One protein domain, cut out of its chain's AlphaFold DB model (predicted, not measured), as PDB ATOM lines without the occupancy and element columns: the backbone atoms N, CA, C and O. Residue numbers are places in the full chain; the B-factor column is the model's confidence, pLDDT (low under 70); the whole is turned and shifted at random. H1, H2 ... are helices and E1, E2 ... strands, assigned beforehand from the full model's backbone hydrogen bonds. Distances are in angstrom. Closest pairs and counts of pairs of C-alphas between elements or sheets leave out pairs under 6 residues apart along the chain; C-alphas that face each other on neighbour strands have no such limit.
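What this domain is: This is residues 127 to 238 and 256 to 274 of the 771 residues of the protein "Peptidase S8/S53, subtilisin/kexin/sedolisin" of Penicillium expansum (UniProt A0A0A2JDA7). The model shows one strongly twisted sheet of five strands, with the long helix H1 slanting over one of its faces and the short helix H2 lying across the sheet near one end of E3. Both helices are on one face, so that helices and sheet make two layers. The printed part has 131 residues, under half of them in named elements, which run H1 E1 E2 E3 H2 E4 E5; the class is mixed, helices and strands. The sheet's order is E1, E2, E3, E4, E5, and it is mixed. The whole is compact, with a radius of gyration of the C-alphas of 15.0 A, and spans 45 by 29 by 29 A, only just elongated.

Where its parts are: Begin with the sheet at E3, residues 195 to 203, and follow it for 24.9 A from C-alpha 195 at (40.684, 96.717, 66.258). E2 is residues 178 to 185, 22.6 A long, and E1 is residues 160 to 164. E4 is residues 228 to 233, 16.2 A long, and E5, residues 258 to 262, ends at C-alpha 262 at (42.566, 93.742, 52.167). Find H1, residues 132 to 152, from C-alpha 132 at (62.959, 117.108, 53.613); it runs 30.2 A. H2 is residues 216 to 224.

How they stand to each other: E1, E2 and E3 form a meander, each strand the antiparallel neighbour of the one before; E1 and E2 are a hairpin, and so are E2 and E3. Look at N 162 and O 183, 2.8 A apart, for E1 and E2, and at N 182 and O 198, 2.9 A, for E2 and E3. E3 and E4 are parallel at 27 degrees, with N 201 and O 230 at 2.8 A; with H2 between them in the chain they make a strand-helix-strand unit. E4 and E5 are antiparallel at 160 degrees, with N 231 and O 259 at 2.9 A. E1 and E5 are edge strands. H1 is on the sheet at a height of 8.4 A, over E2, E3 and, only just, with 3 C-alphas, E4; at 30.2 degrees to E2 on the local plane it is only just slantwise to the strands. Its closest C-alphas to E3 are those of Gly 140 and Ile 202, 6.9 A apart. H2 is on the sheet at a height of 7.7 A, across the strands at 66 degrees to E3 on the local plane; its closest C-alphas to E3 are those of Glu 222 and Val 196, 6.1 A apart. H1 and H2 are apart. In both, each O i to N i+4 pair is within hydrogen-bond range.

The domain as a whole: The two C-alphas farthest apart, those of Thr 191 and Lys 238, are 48.2 A apart. Residues 239 to 255 are not printed; C-alphas 238 and 256 stand 16.1 A apart across this cut. The links E1 to E2 and E3 to H2 are long. Mean pLDDT of the printed part is 72.9; 49 residues are under 70, among them 203 to 214 and 256 to 270.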
ATOM      1  N   GLU A 127      68.567 118.163  59.858       71.94
ATOM      2  CA  GLU A 127      68.306 117.937  58.428       71.94
ATOM      3  C   GLU A 127      67.367 116.744  58.167       71.94
ATOM      4  O   GLU A 127      66.604 116.758  57.202       71.94
ATOM      5  N   GLU A 128      67.356 115.750  59.058       71.69
ATOM      6  CA  GLU A 128      66.516 114.553  58.954       71.69
ATOM      7  C   GLU A 128      65.111 114.818  59.516       71.69
ATOM      8  O   GLU A 128      64.107 114.659  58.817       71.69
ATOM      9  N   VAL A 129      65.034 115.293  60.767       77.69
ATOM     10  CA  VAL A 129      63.769 115.461  61.512       77.69
ATOM     11  C   VAL A 129      63.007 116.729  61.102       77.69
ATOM     12  O   VAL A 129      61.771 116.742  61.047       77.69
ATOM     13  N   LEU A 130      63.718 117.819  60.797       80.75
ATOM     14  CA  LEU A 130      63.123 119.092  60.376       80.75
ATOM     15  C   LEU A 130      63.223 119.339  58.868       80.75
ATOM     16  O   LEU A 130      62.367 120.052  58.359       80.75
ATOM     17  N   GLY A 131      64.200 118.764  58.165       75.25
ATOM     18  CA  GLY A 131      64.334 118.913  56.714       75.25
ATOM     19  C   GLY A 131      63.394 118.020  55.895       75.25
ATOM     20  O   GLY A 131      62.340 117.576  56.355       75.25
ATOM     21  N   VAL A 132      63.791 117.759  54.643       73.50
ATOM     22  CA  VAL A 132      62.959 117.108  53.613       73.50
ATOM     23  C   VAL A 132      62.357 115.754  54.041       73.50
ATOM     24  O   VAL A 132      61.178 115.539  53.743       73.50
ATOM     25  N   PRO A 133      63.066 114.839  54.743       73.62
ATOM     26  CA  PRO A 133      62.461 113.586  55.205       73.62
ATOM     27  C   PRO A 133      61.314 113.845  56.192       73.62
ATOM     28  O   PRO A 133      60.196 113.364  55.987       73.62
ATOM     29  N   GLY A 134      61.552 114.687  57.202       77.50
ATOM     30  CA  GLY A 134      60.546 115.094  58.179       77.50
ATOM     31  C   GLY A 134      59.352 115.849  57.584       77.50
ATOM     32  O   GLY A 134      58.228 115.670  58.061       77.50
ATOM     33  N   ASP A 135      59.550 116.645  56.528       78.69
ATOM     34  CA  ASP A 135      58.454 117.300  55.797       78.69
ATOM     35  C   ASP A 135      57.591 116.303  55.024       78.69
ATOM     36  O   ASP A 135      56.360 116.395  55.070       78.69
ATOM     37  N   ARG A 136      58.200 115.296  54.381       78.56
ATOM     38  CA  ARG A 136      57.438 114.206  53.754       78.56
ATOM     39  C   ARG A 136      56.618 113.439  54.795       78.56
ATOM     40  O   ARG A 136      55.442 113.180  54.550       78.56
ATOM     41  N   VAL A 137      57.175 113.159  55.978       84.50
ATOM     42  CA  VAL A 137      56.429 112.560  57.105       84.50
ATOM     43  C   VAL A 137      55.240 113.436  57.522       84.50
ATOM     44  O   VAL A 137      54.121 112.931  57.623       84.50
ATOM     45  N   ARG A 138      55.441 114.749  57.714       85.19
ATOM     46  CA  ARG A 138      54.375 115.704  58.088       85.19
ATOM     47  C   ARG A 138      53.253 115.756  57.042       85.19
ATOM     48  O   ARG A 138      52.082 115.609  57.394       85.19
ATOM     49  N   SER A 139      53.607 115.889  55.763       79.50
ATOM     50  CA  SER A 139      52.668 115.875  54.630       79.50
ATOM     51  C   SER A 139      51.910 114.544  54.520       79.50
ATOM     52  O   SER A 139      50.691 114.513  54.320       79.50
ATOM     53  N   GLY A 140      52.612 113.428  54.732       81.81
ATOM     54  CA  GLY A 140      52.044 112.086  54.724       81.81
ATOM     55  C   GLY A 140      51.023 111.852  55.835       81.81
ATOM     56  O   GLY A 140      49.924 111.365  55.566       81.81
ATOM     57  N   LEU A 141      51.342 112.250  57.070       86.12
ATOM     58  CA  LEU A 141      50.409 112.188  58.196       86.12
ATOM     59  C   LEU A 141      49.188 113.087  57.957       86.12
ATOM     60  O   LEU A 141      48.060 112.670  58.219       86.12
ATOM     61  N   GLN A 142      49.375 114.304  57.439       82.50
ATOM     62  CA  GLN A 142      48.263 115.204  57.109       82.50
ATOM     63  C   GLN A 142      47.348 114.618  56.017       82.50
ATOM     64  O   GLN A 142      46.126 114.721  56.121       82.50
ATOM     65  N   THR A 143      47.924 113.942  55.019       79.69
ATOM     66  CA  THR A 143      47.192 113.242  53.950       79.69
ATOM     67  C   THR A 143      46.412 112.037  54.484       79.69
ATOM     68  O   THR A 143      45.232 111.879  54.172       79.69
ATOM     69  N   LEU A 144      47.021 111.220  55.353       84.75
ATOM     70  CA  LEU A 144      46.343 110.110  56.035       84.75
ATOM     71  C   LEU A 144      45.119 110.594  56.830       84.75
ATOM     72  O   LEU A 144      44.046 110.000  56.737       84.75
ATOM     73  N   PHE A 145      45.275 111.685  57.582       82.94
ATOM     74  CA  PHE A 145      44.197 112.289  58.363       82.94
ATOM     75  C   PHE A 145      43.048 112.772  57.474       82.94
ATOM     76  O   PHE A 145      41.899 112.392  57.694       82.94
ATOM     77  N   ALA A 146      43.353 113.582  56.454       78.94
ATOM     78  CA  ALA A 146      42.345 114.159  55.568       78.94
ATOM     79  C   ALA A 146      41.541 113.074  54.835       78.94
ATOM     80  O   ALA A 146      40.312 113.136  54.809       78.94
ATOM     81  N   VAL A 147      42.217 112.036  54.331       78.94
ATOM     82  CA  VAL A 147      41.579 110.878  53.692       78.94
ATOM     83  C   VAL A 147      40.685 110.103  54.660       78.94
ATOM     84  O   VAL A 147      39.551 109.787  54.302       78.94
ATOM     85  N   LEU A 148      41.155 109.779  55.871       80.81
ATOM     86  CA  LEU A 148      40.354 108.998  56.822       80.81
ATOM     87  C   LEU A 148      39.104 109.757  57.275       80.81
ATOM     88  O   LEU A 148      38.027 109.164  57.315       80.81
ATOM     89  N   VAL A 149      39.220 111.061  57.538       78.75
ATOM     90  CA  VAL A 149      38.062 111.916  57.837       78.75
ATOM     91  C   VAL A 149      37.119 111.971  56.629       78.75
ATOM     92  O   VAL A 149      35.930 111.709  56.781       78.75
ATOM     93  N   GLN A 150      37.621 112.207  55.411       76.62
ATOM     94  CA  GLN A 150      36.790 112.261  54.200       76.62
ATOM     95  C   GLN A 150      36.052 110.940  53.906       76.62
ATOM     96  O   GLN A 150      34.934 110.972  53.386       76.62
ATOM     97  N   GLN A 151      36.642 109.787  54.230       75.56
ATOM     98  CA  GLN A 151      36.018 108.478  54.010       75.56
ATOM     99  C   GLN A 151      35.051 108.054  55.126       75.56
ATOM    100  O   GLN A 151      34.150 107.261  54.867       75.56
ATOM    101  N   LEU A 152      35.211 108.565  56.354       77.19
ATOM    102  CA  LEU A 152      34.428 108.131  57.523       77.19
ATOM    103  C   LEU A 152      33.465 109.198  58.078       77.19
ATOM    104  O   LEU A 152      32.607 108.855  58.890       77.19
ATOM    105  N   GLN A 153      33.507 110.441  57.576       71.12
ATOM    106  CA  GLN A 153      32.579 111.540  57.913       71.12
ATOM    107  C   GLN A 153      31.086 111.182  57.782       71.12
ATOM    108  O   GLN A 153      30.254 111.735  58.495       71.12
ATOM    109  N   CYS A 154      30.732 110.252  56.889       66.69
ATOM    110  CA  CYS A 154      29.353 109.798  56.684       66.69
ATOM    111  C   CYS A 154      28.915 108.700  57.674       66.69
ATOM    112  O   CYS A 154      27.759 108.278  57.645       66.69
ATOM    113  N   CYS A 155      29.821 108.200  58.524       73.25
ATOM    114  CA  CYS A 155      29.573 107.058  59.397       73.25
ATOM    115  C   CYS A 155      29.363 107.468  60.862       73.25
ATOM    116  O   CYS A 155      30.295 107.849  61.565       73.25
ATOM    117  N   ASN A 156      28.149 107.256  61.372       69.19
ATOM    118  CA  ASN A 156      27.757 107.605  62.744       69.19
ATOM    119  C   ASN A 156      28.266 106.629  63.836       69.19
ATOM    120  O   ASN A 156      27.759 106.659  64.955       69.19
ATOM    121  N   ARG A 157      29.225 105.734  63.544       71.81
ATOM    122  CA  ARG A 157      29.708 104.707  64.499       71.81
ATOM    123  C   ARG A 157      30.776 105.185  65.492       71.81
ATOM    124  O   ARG A 157      31.115 104.426  66.398       71.81
ATOM    125  N   GLY A 158      31.324 106.392  65.318       75.25
ATOM    126  CA  GLY A 158      32.400 106.922  66.168       75.25
ATOM    127  C   GLY A 158      33.700 106.124  66.022       75.25
ATOM    128  O   GLY A 158      34.116 105.416  66.939       75.25
ATOM    129  N   HIS A 159      34.322 106.186  64.841       83.56
ATOM    130  CA  HIS A 159      35.561 105.457  64.579       83.56
ATOM    131  C   HIS A 159      36.759 106.100  65.283       83.56
ATOM    132  O   HIS A 159      36.947 107.315  65.246       83.56
ATOM    133  N   PHE A 160      37.608 105.254  65.860       86.00
ATOM    134  CA  PHE A 160      38.893 105.639  66.428       86.00
ATOM    135  C   PHE A 160      40.023 105.080  65.571       86.00
ATOM    136  O   PHE A 160      39.979 103.924  65.139       86.00
ATOM    137  N   MET A 161      41.074 105.877  65.401       88.50
ATOM    138  CA  MET A 161      42.377 105.406  64.952       88.50
ATOM    139  C   MET A 161      43.342 105.372  66.136       88.50
ATOM    140  O   MET A 161      43.429 106.326  66.902       88.50
ATOM    141  N   ARG A 162      44.108 104.287  66.255       91.31
ATOM    142  CA  ARG A 162      45.279 104.185  67.131       91.31
ATOM    143  C   ARG A 162      46.525 104.147  66.258       91.31
ATOM    144  O   ARG A 162      46.804 103.121  65.643       91.31
ATOM    145  N   LEU A 163      47.230 105.272  66.162       92.44
ATOM    146  CA  LEU A 163      48.457 105.430  65.369       92.44
ATOM    147  C   LEU A 163      49.680 105.116  66.241       92.44
ATOM    148  O   LEU A 163      49.728 105.541  67.393       92.44
ATOM    149  N   LYS A 164      50.668 104.388  65.712       93.19
ATOM    150  CA  LYS A 164      51.909 104.051  66.426       93.19
ATOM    151  C   LYS A 164      52.814 105.278  66.570       93.19
ATOM    152  O   LYS A 164      53.155 105.913  65.579       93.19
ATOM    153  N   MET A 165      53.222 105.583  67.796       92.00
ATOM    154  CA  MET A 165      54.131 106.671  68.160       92.00
ATOM    155  C   MET A 165      55.558 106.116  68.274       92.00
ATOM    156  O   MET A 165      55.981 105.669  69.339       92.00
ATOM    157  N   ASN A 166      56.293 106.101  67.162       84.81
ATOM    158  CA  ASN A 166      57.702 105.678  67.090       84.81
ATOM    159  C   ASN A 166      58.644 106.822  66.670       84.81
ATOM    160  O   ASN A 166      59.720 106.565  66.143       84.81
ATOM    161  N   GLY A 167      58.199 108.076  66.781       82.00
ATOM    162  CA  GLY A 167      58.957 109.250  66.344       82.00
ATOM    163  C   GLY A 167      59.049 109.462  64.828       82.00
ATOM    164  O   GLY A 167      59.461 110.534  64.405       82.00
ATOM    165  N   PHE A 168      58.606 108.496  64.019       83.56
ATOM    166  CA  PHE A 168      58.502 108.565  62.556       83.56
ATOM    167  C   PHE A 168      59.804 108.843  61.774       83.56
ATOM    168  O   PHE A 168      59.729 109.267  60.621       83.56
ATOM    169  N   VAL A 169      60.980 108.557  62.339       65.56
ATOM    170  CA  VAL A 169      62.266 108.740  61.637       65.56
ATOM    171  C   VAL A 169      62.402 107.731  60.480       65.56
ATOM    172  O   VAL A 169      62.523 108.113  59.317       65.56
ATOM    173  N   ASP A 170      62.227 106.438  60.762       59.28
ATOM    174  CA  ASP A 170      62.546 105.322  59.846       59.28
ATOM    175  C   ASP A 170      61.388 104.946  58.889       59.28
ATOM    176  O   ASP A 170      61.175 103.784  58.546       59.28
ATOM    177  N   GLN A 171      60.530 105.898  58.500       64.31
ATOM    178  CA  GLN A 171      59.276 105.582  57.781       64.31
ATOM    179  C   GLN A 171      59.423 105.387  56.265       64.31
ATOM    180  O   GLN A 171      58.414 105.182  55.589       64.31
ATOM    181  N   LEU A 172      60.636 105.435  55.709       62.81
ATOM    182  CA  LEU A 172      60.903 105.181  54.289       62.81
ATOM    183  C   LEU A 172      61.337 103.729  54.065       62.81
ATOM    184  O   LEU A 172      62.147 103.191  54.806       62.81
ATOM    185  N   ASN A 173      60.815 103.089  53.017       57.94
ATOM    186  CA  ASN A 173      61.271 101.764  52.582       57.94
ATOM    187  C   ASN A 173      62.198 101.840  51.350       57.94
ATOM    188  O   ASN A 173      62.342 102.896  50.739       57.94
ATOM    189  N   MET A 174      62.742 100.693  50.918       50.19
ATOM    190  CA  MET A 174      63.589 100.539  49.713       50.19
ATOM    191  C   MET A 174      62.994 101.080  48.388       50.19
ATOM    192  O   MET A 174      63.690 101.111  47.376       50.19
ATOM    193  N   GLN A 175      61.715 101.475  48.346       53.56
ATOM    194  CA  GLN A 175      61.065 102.122  47.195       53.56
ATOM    195  C   GLN A 175      60.773 103.619  47.435       53.56
ATOM    196  O   GLN A 175      59.970 104.210  46.714       53.56
ATOM    197  N   SER A 176      61.368 104.229  48.468       61.12
ATOM    198  CA  SER A 176      61.154 105.619  48.914       61.12
ATOM    199  C   SER A 176      59.704 105.972  49.290       61.12
ATOM    200  O   SER A 176      59.346 107.156  49.386       61.12
ATOM    201  N   LYS A 177      58.871 104.948  49.522       66.88
ATOM    202  CA  LYS A 177      57.468 105.059  49.944       66.88
ATOM    203  C   LYS A 177      57.404 105.181  51.463       66.88
ATOM    204  O   LYS A 177      58.055 104.403  52.163       66.88
ATOM    205  N   LEU A 178      56.607 106.133  51.951       76.81
ATOM    206  CA  LEU A 178      56.331 106.273  53.380       76.81
ATOM    207  C   LEU A 178      55.363 105.183  53.841       76.81
ATOM    208  O   LEU A 178      54.445 104.830  53.098       76.81
ATOM    209  N   PHE A 179      55.504 104.708  55.075       82.31
ATOM    210  CA  PHE A 179      54.528 103.832  55.723       82.31
ATOM    211  C   PHE A 179      54.216 104.281  57.153       82.31
ATOM    212  O   PHE A 179      55.064 104.873  57.807       82.31
ATOM    213  N   PHE A 180      53.016 103.957  57.645       88.81
ATOM    214  CA  PHE A 180      52.629 104.151  59.049       88.81
ATOM    215  C   PHE A 180      51.858 102.928  59.569       88.81
ATOM    216  O   PHE A 180      50.950 102.431  58.897       88.81
ATOM    217  N   ASP A 181      52.201 102.459  60.770       89.31
ATOM    218  CA  ASP A 181      51.467 101.410  61.493       89.31
ATOM    219  C   ASP A 181      50.304 102.032  62.289       89.31
ATOM    220  O   ASP A 181      50.521 102.875  63.163       89.31
ATOM    221  N   ALA A 182      49.073 101.582  62.049       91.44
ATOM    222  CA  ALA A 182      47.890 102.013  62.790       91.44
ATOM    223  C   ALA A 182      46.918 100.852  63.065       91.44
ATOM    224  O   ALA A 182      47.074  99.741  62.557       91.44
ATOM    225  N   TYR A 183      45.886 101.120  63.861       91.31
ATOM    226  CA  TYR A 183      44.700 100.277  64.009       91.31
ATOM    227  C   TYR A 183      43.444 101.143  63.893       91.31
ATOM    228  O   TYR A 183      43.408 102.243  64.441       91.31
ATOM    229  N   LEU A 184      42.408 100.642  63.222       89.50
ATOM    230  CA  LEU A 184      41.086 101.273  63.139       89.50
ATOM    231  C   LEU A 184      40.065 100.458  63.938       89.50
ATOM    232  O   LEU A 184      40.074  99.226  63.871       89.50
ATOM    233  N   SER A 185      39.169 101.118  64.673       87.31
ATOM    234  CA  SER A 185      38.032 100.437  65.302       87.31
ATOM    235  C   SER A 185      36.879 100.232  64.312       87.31
ATOM    236  O   SER A 185      36.563 101.120  63.519       87.31
ATOM    237  N   SER A 186      36.232  99.066  64.345       75.81
ATOM    238  CA  SER A 186      35.046  98.756  63.521       75.81
ATOM    239  C   SER A 186      33.753  99.322  64.115       75.81
ATOM    240  O   SER A 186      32.910  99.879  63.408       75.81
ATOM    241  N   GLU A 187      33.616  99.212  65.434       70.06
ATOM    242  CA  GLU A 187      32.549  99.806  66.234       70.06
ATOM    243  C   GLU A 187      33.065  99.994  67.670       70.06
ATOM    244  O   GLU A 187      33.117  99.043  68.453       70.06
ATOM    245  N   TYR A 188      33.498 101.213  68.015       58.03
ATOM    246  CA  TYR A 188      34.131 101.490  69.314       58.03
ATOM    247  C   TYR A 188      33.184 101.286  70.511       58.03
ATOM    248  O   TYR A 188      33.624 100.939  71.602       58.03
ATOM    249  N   ILE A 189      31.874 101.429  70.291       58.62
ATOM    250  CA  ILE A 189      30.824 101.282  71.312       58.62
ATOM    251  C   ILE A 189      30.700  99.826  71.821       58.62
ATOM    252  O   ILE A 189      30.153  99.587  72.900       58.62
ATOM    253  N   ARG A 190      31.232  98.828  71.093       59.59
ATOM    254  CA  ARG A 190      31.251  97.432  71.560       59.59
ATOM    255  C   ARG A 190      32.260  97.234  72.688       59.59
ATOM    256  O   ARG A 190      33.370  97.750  72.645       59.59
ATOM    257  N   THR A 191      31.912  96.386  73.652       57.88
ATOM    258  CA  THR A 191      32.797  95.978  74.749       57.88
ATOM    259  C   THR A 191      33.144  94.481  74.643       57.88
ATOM    260  O   THR A 191      32.248  93.642  74.737       57.88
ATOM    261  N   PRO A 192      34.427  94.103  74.455       64.25
ATOM    262  CA  PRO A 192      35.576  94.961  74.144       64.25
ATOM    263  C   PRO A 192      35.528  95.515  72.700       64.25
ATOM    264  O   PRO A 192      35.005  94.837  71.809       64.25
ATOM    265  N   PRO A 193      36.115  96.700  72.441       72.44
ATOM    266  CA  PRO A 193      36.195  97.259  71.096       72.44
ATOM    267  C   PRO A 193      37.143  96.425  70.233       72.44
ATOM    268  O   PRO A 193      38.218  96.012  70.681       72.44
ATOM    269  N   ARG A 194      36.747  96.178  68.981       81.06
ATOM    270  CA  ARG A 194      37.548  95.426  68.006       81.06
ATOM    271  C   ARG A 194      38.413  96.371  67.181       81.06
ATOM    272  O   ARG A 194      37.968  97.451  66.800       81.06
ATOM    273  N   TRP A 195      39.642  95.936  66.917       86.50
ATOM    274  CA  TRP A 195      40.684  96.717  66.258       86.50
ATOM    275  C   TRP A 195      41.202  95.958  65.044       86.50
ATOM    276  O   TRP A 195      41.771  94.877  65.184       86.50
ATOM    277  N   VAL A 196      41.022  96.536  63.862       87.25
ATOM    278  CA  VAL A 196      41.622  96.047  62.622       87.25
ATOM    279  C   VAL A 196      42.979  96.717  62.465       87.25
ATOM    280  O   VAL A 196      43.073  97.944  62.511       87.25
ATOM    281  N   ARG A 197      44.032  95.919  62.301       88.62
ATOM    282  CA  ARG A 197      45.381  96.414  62.028       88.62
ATOM    283  C   ARG A 197      45.449  96.978  60.609       88.62
ATOM    284  O   ARG A 197      45.003  96.340  59.656       88.62
ATOM    285  N   SER A 198      46.018  98.169  60.486       87.25
ATOM    286  CA  SER A 198      46.040  98.962  59.260       87.25
ATOM    287  C   SER A 198      47.457  99.433  58.965       87.25
ATOM    288  O   SER A 198      48.011 100.244  59.709       87.25
ATOM    289  N   LYS A 199      48.042  98.972  57.858       86.94
ATOM    290  CA  LYS A 199      49.291  99.522  57.335       86.94
ATOM    291  C   LYS A 199      48.975 100.584  56.292       86.94
ATOM    292  O   LYS A 199      48.500 100.290  55.196       86.94
ATOM    293  N   CYS A 200      49.260 101.832  56.632       84.50
ATOM    294  CA  CYS A 200      49.185 102.934  55.684       84.50
ATOM    295  C   CYS A 200      50.469 102.954  54.850       84.50
ATOM    296  O   CYS A 200      51.552 102.674  55.366       84.50
ATOM    297  N   THR A 201      50.377 103.257  53.559       83.31
ATOM    298  CA  THR A 201      51.537 103.432  52.676       83.31
ATOM    299  C   THR A 201      51.239 104.508  51.640       83.31
ATOM    300  O   THR A 201      50.229 104.447  50.942       83.31
ATOM    301  N   ILE A 202      52.125 105.496  51.538       73.62
ATOM    302  CA  ILE A 202      52.009 106.610  50.593       73.62
ATOM    303  C   ILE A 202      52.932 106.344  49.409       73.62
ATOM    304  O   ILE A 202      54.102 105.995  49.586       73.62
ATOM    305  N   ALA A 203      52.402 106.520  48.202       68.25
ATOM    306  CA  ALA A 203      53.130 106.356  46.955       68.25
ATOM    307  C   ALA A 203      52.858 107.522  45.996       68.25
ATOM    308  O   ALA A 203      51.782 108.115  45.989       68.25
ATOM    309  N   THR A 204      53.833 107.806  45.138       61.94
ATOM    310  CA  THR A 204      53.722 108.756  44.019       61.94
ATOM    311  C   THR A 204      52.971 108.178  42.809       61.94
ATOM    312  O   THR A 204      52.659 108.904  41.867       61.94
ATOM    313  N   ASP A 205      52.681 106.873  42.829       62.50
ATOM    314  CA  ASP A 205      51.978 106.140  41.777       62.50
ATOM    315  C   ASP A 205      50.482 106.525  41.726       62.50
ATOM    316  O   ASP A 205      49.817 106.626  42.757       62.50
ATOM    317  N   ALA A 206      49.921 106.705  40.524       57.97
ATOM    318  CA  ALA A 206      48.517 107.095  40.357       57.97
ATOM    319  C   ALA A 206      47.541 105.980  40.784       57.97
ATOM    320  O   ALA A 206      47.582 104.863  40.259       57.97
ATOM    321  N   ILE A 207      46.623 106.289  41.704       62.50
ATOM    322  CA  ILE A 207      45.683 105.313  42.265       62.50
ATOM    323  C   ILE A 207      44.475 105.109  41.338       62.50
ATOM    324  O   ILE A 207      43.670 106.010  41.108       62.50
ATOM    325  N   ALA A 208      44.321 103.880  40.837       52.03
ATOM    326  CA  ALA A 208      43.183 103.480  40.014       52.03
ATOM    327  C   ALA A 208      41.956 103.094  40.866       52.03
ATOM    328  O   ALA A 208      41.964 102.055  41.543       52.03
ATOM    329  N   ASN A 209      40.906 103.912  40.711       54.50
ATOM    330  CA  ASN A 209      39.580 103.876  41.341       54.50
ATOM    331  C   ASN A 209      39.576 104.072  42.868       54.50
ATOM    332  O   ASN A 209      40.217 103.328  43.608       54.50
ATOM    333  N   ALA A 210      38.777 105.040  43.325       52.41
ATOM    334  CA  ALA A 210      38.302 105.106  44.705       52.41
ATOM    335  C   ALA A 210      37.067 104.199  44.866       52.41
ATOM    336  O   ALA A 210      36.265 104.084  43.937       52.41
ATOM    337  N   GLU A 211      36.924 103.573  46.034       54.56
ATOM    338  CA  GLU A 211      35.733 102.805  46.433       54.56
ATOM    339  C   GLU A 211      34.929 103.572  47.507       54.56
ATOM    340  O   GLU A 211      35.355 104.639  47.954       54.56
ATOM    341  N   ASP A 212      33.740 103.062  47.848       53.84
ATOM    342  CA  ASP A 212      32.653 103.792  48.525       53.84
ATOM    343  C   ASP A 212      33.003 104.469  49.868       53.84
ATOM    344  O   ASP A 212      33.764 103.947  50.683       53.84
ATOM    345  N   HIS A 213      32.327 105.596  50.130       60.22
ATOM    346  CA  HIS A 213      32.393 106.405  51.359       60.22
ATOM    347  C   HIS A 213      31.674 105.761  52.570       60.22
ATOM    348  O   HIS A 213      30.832 106.393  53.212       60.22
ATOM    349  N   ASP A 214      31.960 104.490  52.861       68.12
ATOM    350  CA  ASP A 214      31.401 103.759  54.003       68.12
ATOM    351  C   ASP A 214      32.465 102.929  54.742       68.12
ATOM    352  O   ASP A 214      33.394 102.371  54.162       68.12
ATOM    353  N   CYS A 215      32.271 102.783  56.052       77.94
ATOM    354  CA  CYS A 215      33.092 101.993  56.965       77.94
ATOM    355  C   CYS A 215      33.121 100.481  56.669       77.94
ATOM    356  O   CYS A 215      33.908  99.754  57.281       77.94
ATOM    357  N   GLY A 216      32.310  99.984  55.728       75.94
ATOM    358  CA  GLY A 216      32.193  98.566  55.388       75.94
ATOM    359  C   GLY A 216      33.495  97.872  54.955       75.94
ATOM    360  O   GLY A 216      33.539  96.643  54.935       75.94
ATOM    361  N   PHE A 217      34.577  98.597  54.641       78.50
ATOM    362  CA  PHE A 217      35.911  97.994  54.478       78.50
ATOM    363  C   PHE A 217      36.489  97.469  55.805       78.50
ATOM    364  O   PHE A 217      37.129  96.415  55.809       78.50
ATOM    365  N   ILE A 218      36.212  98.140  56.929       82.25
ATOM    366  CA  ILE A 218      36.633  97.725  58.275       82.25
ATOM    367  C   ILE A 218      35.844  96.477  58.698       82.25
ATOM    368  O   ILE A 218      36.442  95.491  59.125       82.25
ATOM    369  N   ASP A 219      34.524  96.463  58.475       79.62
ATOM    370  CA  ASP A 219      33.667  95.295  58.745       79.62
ATOM    371  C   ASP A 219      34.102  94.058  57.941       79.62
ATOM    372  O   ASP A 219      34.153  92.946  58.474       79.62
ATOM    373  N   LYS A 220      34.455  94.239  56.657       79.69
ATOM    374  CA  LYS A 220      35.000  93.168  55.800       79.69
ATOM    375  C   LYS A 220      36.339  92.649  56.336       79.69
ATOM    376  O   LYS A 220      36.538  91.436  56.362       79.69
ATOM    377  N   ALA A 221      37.240  93.535  56.762       82.00
ATOM    378  CA  ALA A 221      38.548  93.160  57.300       82.00
ATOM    379  C   ALA A 221      38.446  92.396  58.630       82.00
ATOM    380  O   ALA A 221      39.092  91.359  58.787       82.00
ATOM    381  N   GLU A 222      37.577  92.851  59.541       82.56
ATOM    382  CA  GLU A 222      37.273  92.153  60.793       82.56
ATOM    383  C   GLU A 222      36.678  90.764  60.515       82.56
ATOM    384  O   GLU A 222      37.187  89.757  61.008       82.56
ATOM    385  N   THR A 223      35.638  90.691  59.675       81.81
ATOM    386  CA  THR A 223      34.920  89.439  59.369       81.81
ATOM    387  C   THR A 223      35.822  88.392  58.708       81.81
ATOM    388  O   THR A 223      35.632  87.194  58.913       81.81
ATOM    389  N   LEU A 224      36.808  88.829  57.918       80.69
ATOM    390  CA  LEU A 224      37.759  87.955  57.225       80.69
ATOM    391  C   LEU A 224      39.069  87.725  58.000       80.69
ATOM    392  O   LEU A 224      39.891  86.933  57.538       80.69
ATOM    393  N   ASN A 225      39.258  88.385  59.150       79.31
ATOM    394  CA  ASN A 225      40.474  88.361  59.970       79.31
ATOM    395  C   ASN A 225      41.753  88.666  59.157       79.31
ATOM    396  O   ASN A 225      42.631  87.805  59.008       79.31
ATOM    397  N   LYS A 226      41.829  89.887  58.600       81.56
ATOM    398  CA  LYS A 226      42.923  90.374  57.732       81.56
ATOM    399  C   LYS A 226      43.421  91.773  58.103       81.56
ATOM    400  O   LYS A 226      42.659  92.581  58.627       81.56
ATOM    401  N   ASP A 227      44.678  92.052  57.752       82.81
ATOM    402  CA  ASP A 227      45.261  93.399  57.764       82.81
ATOM    403  C   ASP A 227      44.622  94.269  56.653       82.81
ATOM    404  O   ASP A 227      44.268  93.777  55.572       82.81
ATOM    405  N   LEU A 228      44.492  95.574  56.914       82.62
ATOM    406  CA  LEU A 228      44.133  96.600  55.929       82.62
ATOM    407  C   LEU A 228      45.392  97.264  55.358       82.62
ATOM    408  O   LEU A 228      46.143  97.900  56.097       82.62
ATOM    409  N   SER A 229      45.562  97.227  54.037       82.31
ATOM    410  CA  SER A 229      46.500  98.094  53.316       82.31
ATOM    411  C   SER A 229      45.782  99.371  52.877       82.31
ATOM    412  O   SER A 229      44.867  99.325  52.050       82.31
ATOM    413  N   ILE A 230      46.205 100.520  53.403       81.56
ATOM    414  CA  ILE A 230      45.676 101.843  53.043       81.56
ATOM    415  C   ILE A 230      46.700 102.531  52.135       81.56
ATOM    416  O   ILE A 230      47.715 103.039  52.611       81.56
ATOM    417  N   LEU A 231      46.442 102.530  50.826       78.44
ATOM    418  CA  LEU A 231      47.281 103.184  49.824       78.44
ATOM    419  C   LEU A 231      46.826 104.634  49.620       78.44
ATOM    420  O   LEU A 231      45.660 104.888  49.309       78.44
ATOM    421  N   LEU A 232      47.756 105.573  49.775       74.88
ATOM    422  CA  LEU A 232      47.539 107.018  49.655       74.88
ATOM    423  C   LEU A 232      48.380 107.581  48.502       74.88
ATOM    424  O   LEU A 232      49.540 107.189  48.351       74.88
ATOM    425  N   GLN A 233      47.828 108.506  47.711       69.44
ATOM    426  CA  GLN A 233      48.558 109.133  46.605       69.44
ATOM    427  C   GLN A 233      49.233 110.450  47.035       69.44
ATOM    428  O   GLN A 233      48.574 111.362  47.530       69.44
ATOM    429  N   GLU A 234      50.540 110.576  46.793       64.69
ATOM    430  CA  GLU A 234      51.325 111.803  47.016       64.69
ATOM    431  C   GLU A 234      51.106 112.781  45.837       64.69
ATOM    432  O   GLU A 234      51.702 112.638  44.767       64.69
ATOM    433  N   THR A 235      50.212 113.766  45.995       53.19
ATOM    434  CA  THR A 235      49.940 114.792  44.969       53.19
ATOM    435  C   THR A 235      50.988 115.906  44.996       53.19
ATOM    436  O   THR A 235      50.873 116.860  45.764       53.19
ATOM    437  N   LEU A 236      52.002 115.793  44.136       46.41
ATOM    438  CA  LEU A 236      53.043 116.809  43.949       46.41
ATOM    439  C   LEU A 236      52.612 117.870  42.921       46.41
ATOM    440  O   LEU A 236      52.777 117.672  41.713       46.41
ATOM    441  N   GLU A 237      52.103 119.012  43.384       43.47
ATOM    442  CA  GLU A 237      52.003 120.206  42.534       43.47
ATOM    443  C   GLU A 237      53.382 120.861  42.360       43.47
ATOM    444  O   GLU A 237      54.177 120.936  43.296       43.47
ATOM    445  N   LYS A 238      53.689 121.325  41.141       36.84
ATOM    446  CA  LYS A 238      54.940 122.037  40.842       36.84
ATOM    447  C   LYS A 238      54.716 123.541  40.906       36.84
ATOM    448  O   LYS A 238      54.125 124.110  39.988       36.84
ATOM    449  N   GLN A 256      42.134 114.813  47.534       57.66
ATOM    450  CA  GLN A 256      43.047 113.689  47.746       57.66
ATOM    451  C   GLN A 256      42.361 112.354  47.417       57.66
ATOM    452  O   GLN A 256      41.179 112.162  47.701       57.66
ATOM    453  N   THR A 257      43.101 111.425  46.809       58.56
ATOM    454  CA  THR A 257      42.611 110.088  46.445       58.56
ATOM    455  C   THR A 257      43.344 109.004  47.226       58.56
ATOM    456  O   THR A 257      44.538 109.093  47.518       58.56
ATOM    457  N   ALA A 258      42.603 107.952  47.567       61.56
ATOM    458  CA  ALA A 258      43.102 106.826  48.337       61.56
ATOM    459  C   ALA A 258      42.393 105.537  47.936       61.56
ATOM    460  O   ALA A 258      41.242 105.553  47.492       61.56
ATOM    461  N   LYS A 259      43.081 104.417  48.142       66.06
ATOM    462  CA  LYS A 259      42.571 103.072  47.901       66.06
ATOM    463  C   LYS A 259      42.858 102.192  49.100       66.06
ATOM    464  O   LYS A 259      44.010 101.947  49.448       66.06
ATOM    465  N   ILE A 260      41.792 101.699  49.711       67.06
ATOM    466  CA  ILE A 260      41.860 100.777  50.837       67.06
ATOM    467  C   ILE A 260      41.635  99.367  50.293       67.06
ATOM    468  O   ILE A 260      40.698  99.139  49.533       67.06
ATOM    469  N   GLN A 261      42.504  98.425  50.649       68.88
ATOM    470  CA  GLN A 261      42.429  97.035  50.198       68.88
ATOM    471  C   GLN A 261      42.762  96.058  51.334       68.88
ATOM    472  O   GLN A 261      43.436  96.409  52.302       68.88
ATOM    473  N   LEU A 262      42.285  94.819  51.214       61.69
ATOM    474  CA  LEU A 262      42.566  93.742  52.167       61.69
ATOM    475  C   LEU A 262      43.868  93.025  51.798       61.69
ATOM    476  O   LEU A 262      44.052  92.655  50.635       61.69
ATOM    477  N   ASP A 263      44.725  92.755  52.780       59.31
ATOM    478  CA  ASP A 263      45.994  92.073  52.524       59.31
ATOM    479  C   ASP A 263      45.827  90.562  52.292       59.31
ATOM    480  O   ASP A 263      45.410  89.797  53.163       59.31
ATOM    481  N   GLY A 264      46.229  90.125  51.095       54.00
ATOM    482  CA  GLY A 264      46.546  88.735  50.759       54.00
ATOM    483  C   GLY A 264      45.400  87.707  50.842       54.00
ATOM    484  O   GLY A 264      44.237  88.032  51.093       54.00
ATOM    485  N   PRO A 265      45.704  86.416  50.597       47.50
ATOM    486  CA  PRO A 265      44.741  85.321  50.727       47.50
ATOM    487  C   PRO A 265      44.739  84.658  52.120       47.50
ATOM    488  O   PRO A 265      43.826  83.890  52.406       47.50
ATOM    489  N   TYR A 266      45.726  84.941  52.978       46.31
ATOM    490  CA  TYR A 266      45.946  84.259  54.261       46.31
ATOM    491  C   TYR A 266      45.456  85.094  55.465       46.31
ATOM    492  O   TYR A 266      45.505  86.320  55.390       46.31
ATOM    493  N   PRO A 267      44.992  84.466  56.564       57.09
ATOM    494  CA  PRO A 267      44.590  85.165  57.788       57.09
ATOM    495  C   PRO A 267      45.790  85.637  58.632       57.09
ATOM    496  O   PRO A 267      46.925  85.197  58.426       57.09
ATOM    497  N   LEU A 268      45.523  86.514  59.607       59.91
ATOM    498  CA  LEU A 268      46.527  87.110  60.503       59.91
ATOM    499  C   LEU A 268      47.389  86.090  61.275       59.91
ATOM    500  O   LEU A 268      46.907  85.060  61.743       59.91
ATOM    501  N   LYS A 269      48.671  86.441  61.472       54.91
ATOM    502  CA  LYS A 269      49.662  85.662  62.249       54.91
ATOM    503  C   LYS A 269      49.702  85.976  63.753       54.91
ATOM    504  O   LYS A 269      50.317  85.223  64.499       54.91
ATOM    505  N   SER A 270      49.108  87.083  64.194       63.91
ATOM    506  CA  SER A 270      49.059  87.500  65.602       63.91
ATOM    507  C   SER A 270      47.687  88.088  65.919       63.91
ATOM    508  O   SER A 270      47.031  88.640  65.036       63.91
ATOM    509  N   ALA A 271      47.268  87.957  67.177       72.50
ATOM    510  CA  ALA A 271      46.024  88.506  67.710       72.50
ATOM    511  C   ALA A 271      46.255  89.704  68.659       72.50
ATOM    512  O   ALA A 271      45.321  90.142  69.330       72.50
ATOM    513  N   ALA A 272      47.489  90.216  68.754       84.75
ATOM    514  CA  ALA A 272      47.813  91.365  69.594       84.75
ATOM    515  C   ALA A 272      47.130  92.648  69.087       84.75
ATOM    516  O   ALA A 272      47.140  92.942  67.893       84.75
ATOM    517  N   ALA A 273      46.559  93.428  70.007       86.12
ATOM    518  CA  ALA A 273      45.800  94.642  69.693       86.12
ATOM    519  C   ALA A 273      46.076  95.759  70.721       86.12
ATOM    520  O   ALA A 273      46.379  95.447  71.882       86.12
ATOM    521  N   PRO A 274      45.964  97.053  70.345       88.31
ATOM    522  CA  PRO A 274      46.305  98.190  71.204       88.31
ATOM    523  C   PRO A 274      45.209  98.435  72.251       88.31
ATOM    524  O   PRO A 274      44.383  99.339  72.125       88.31
TER     525      PRO A 274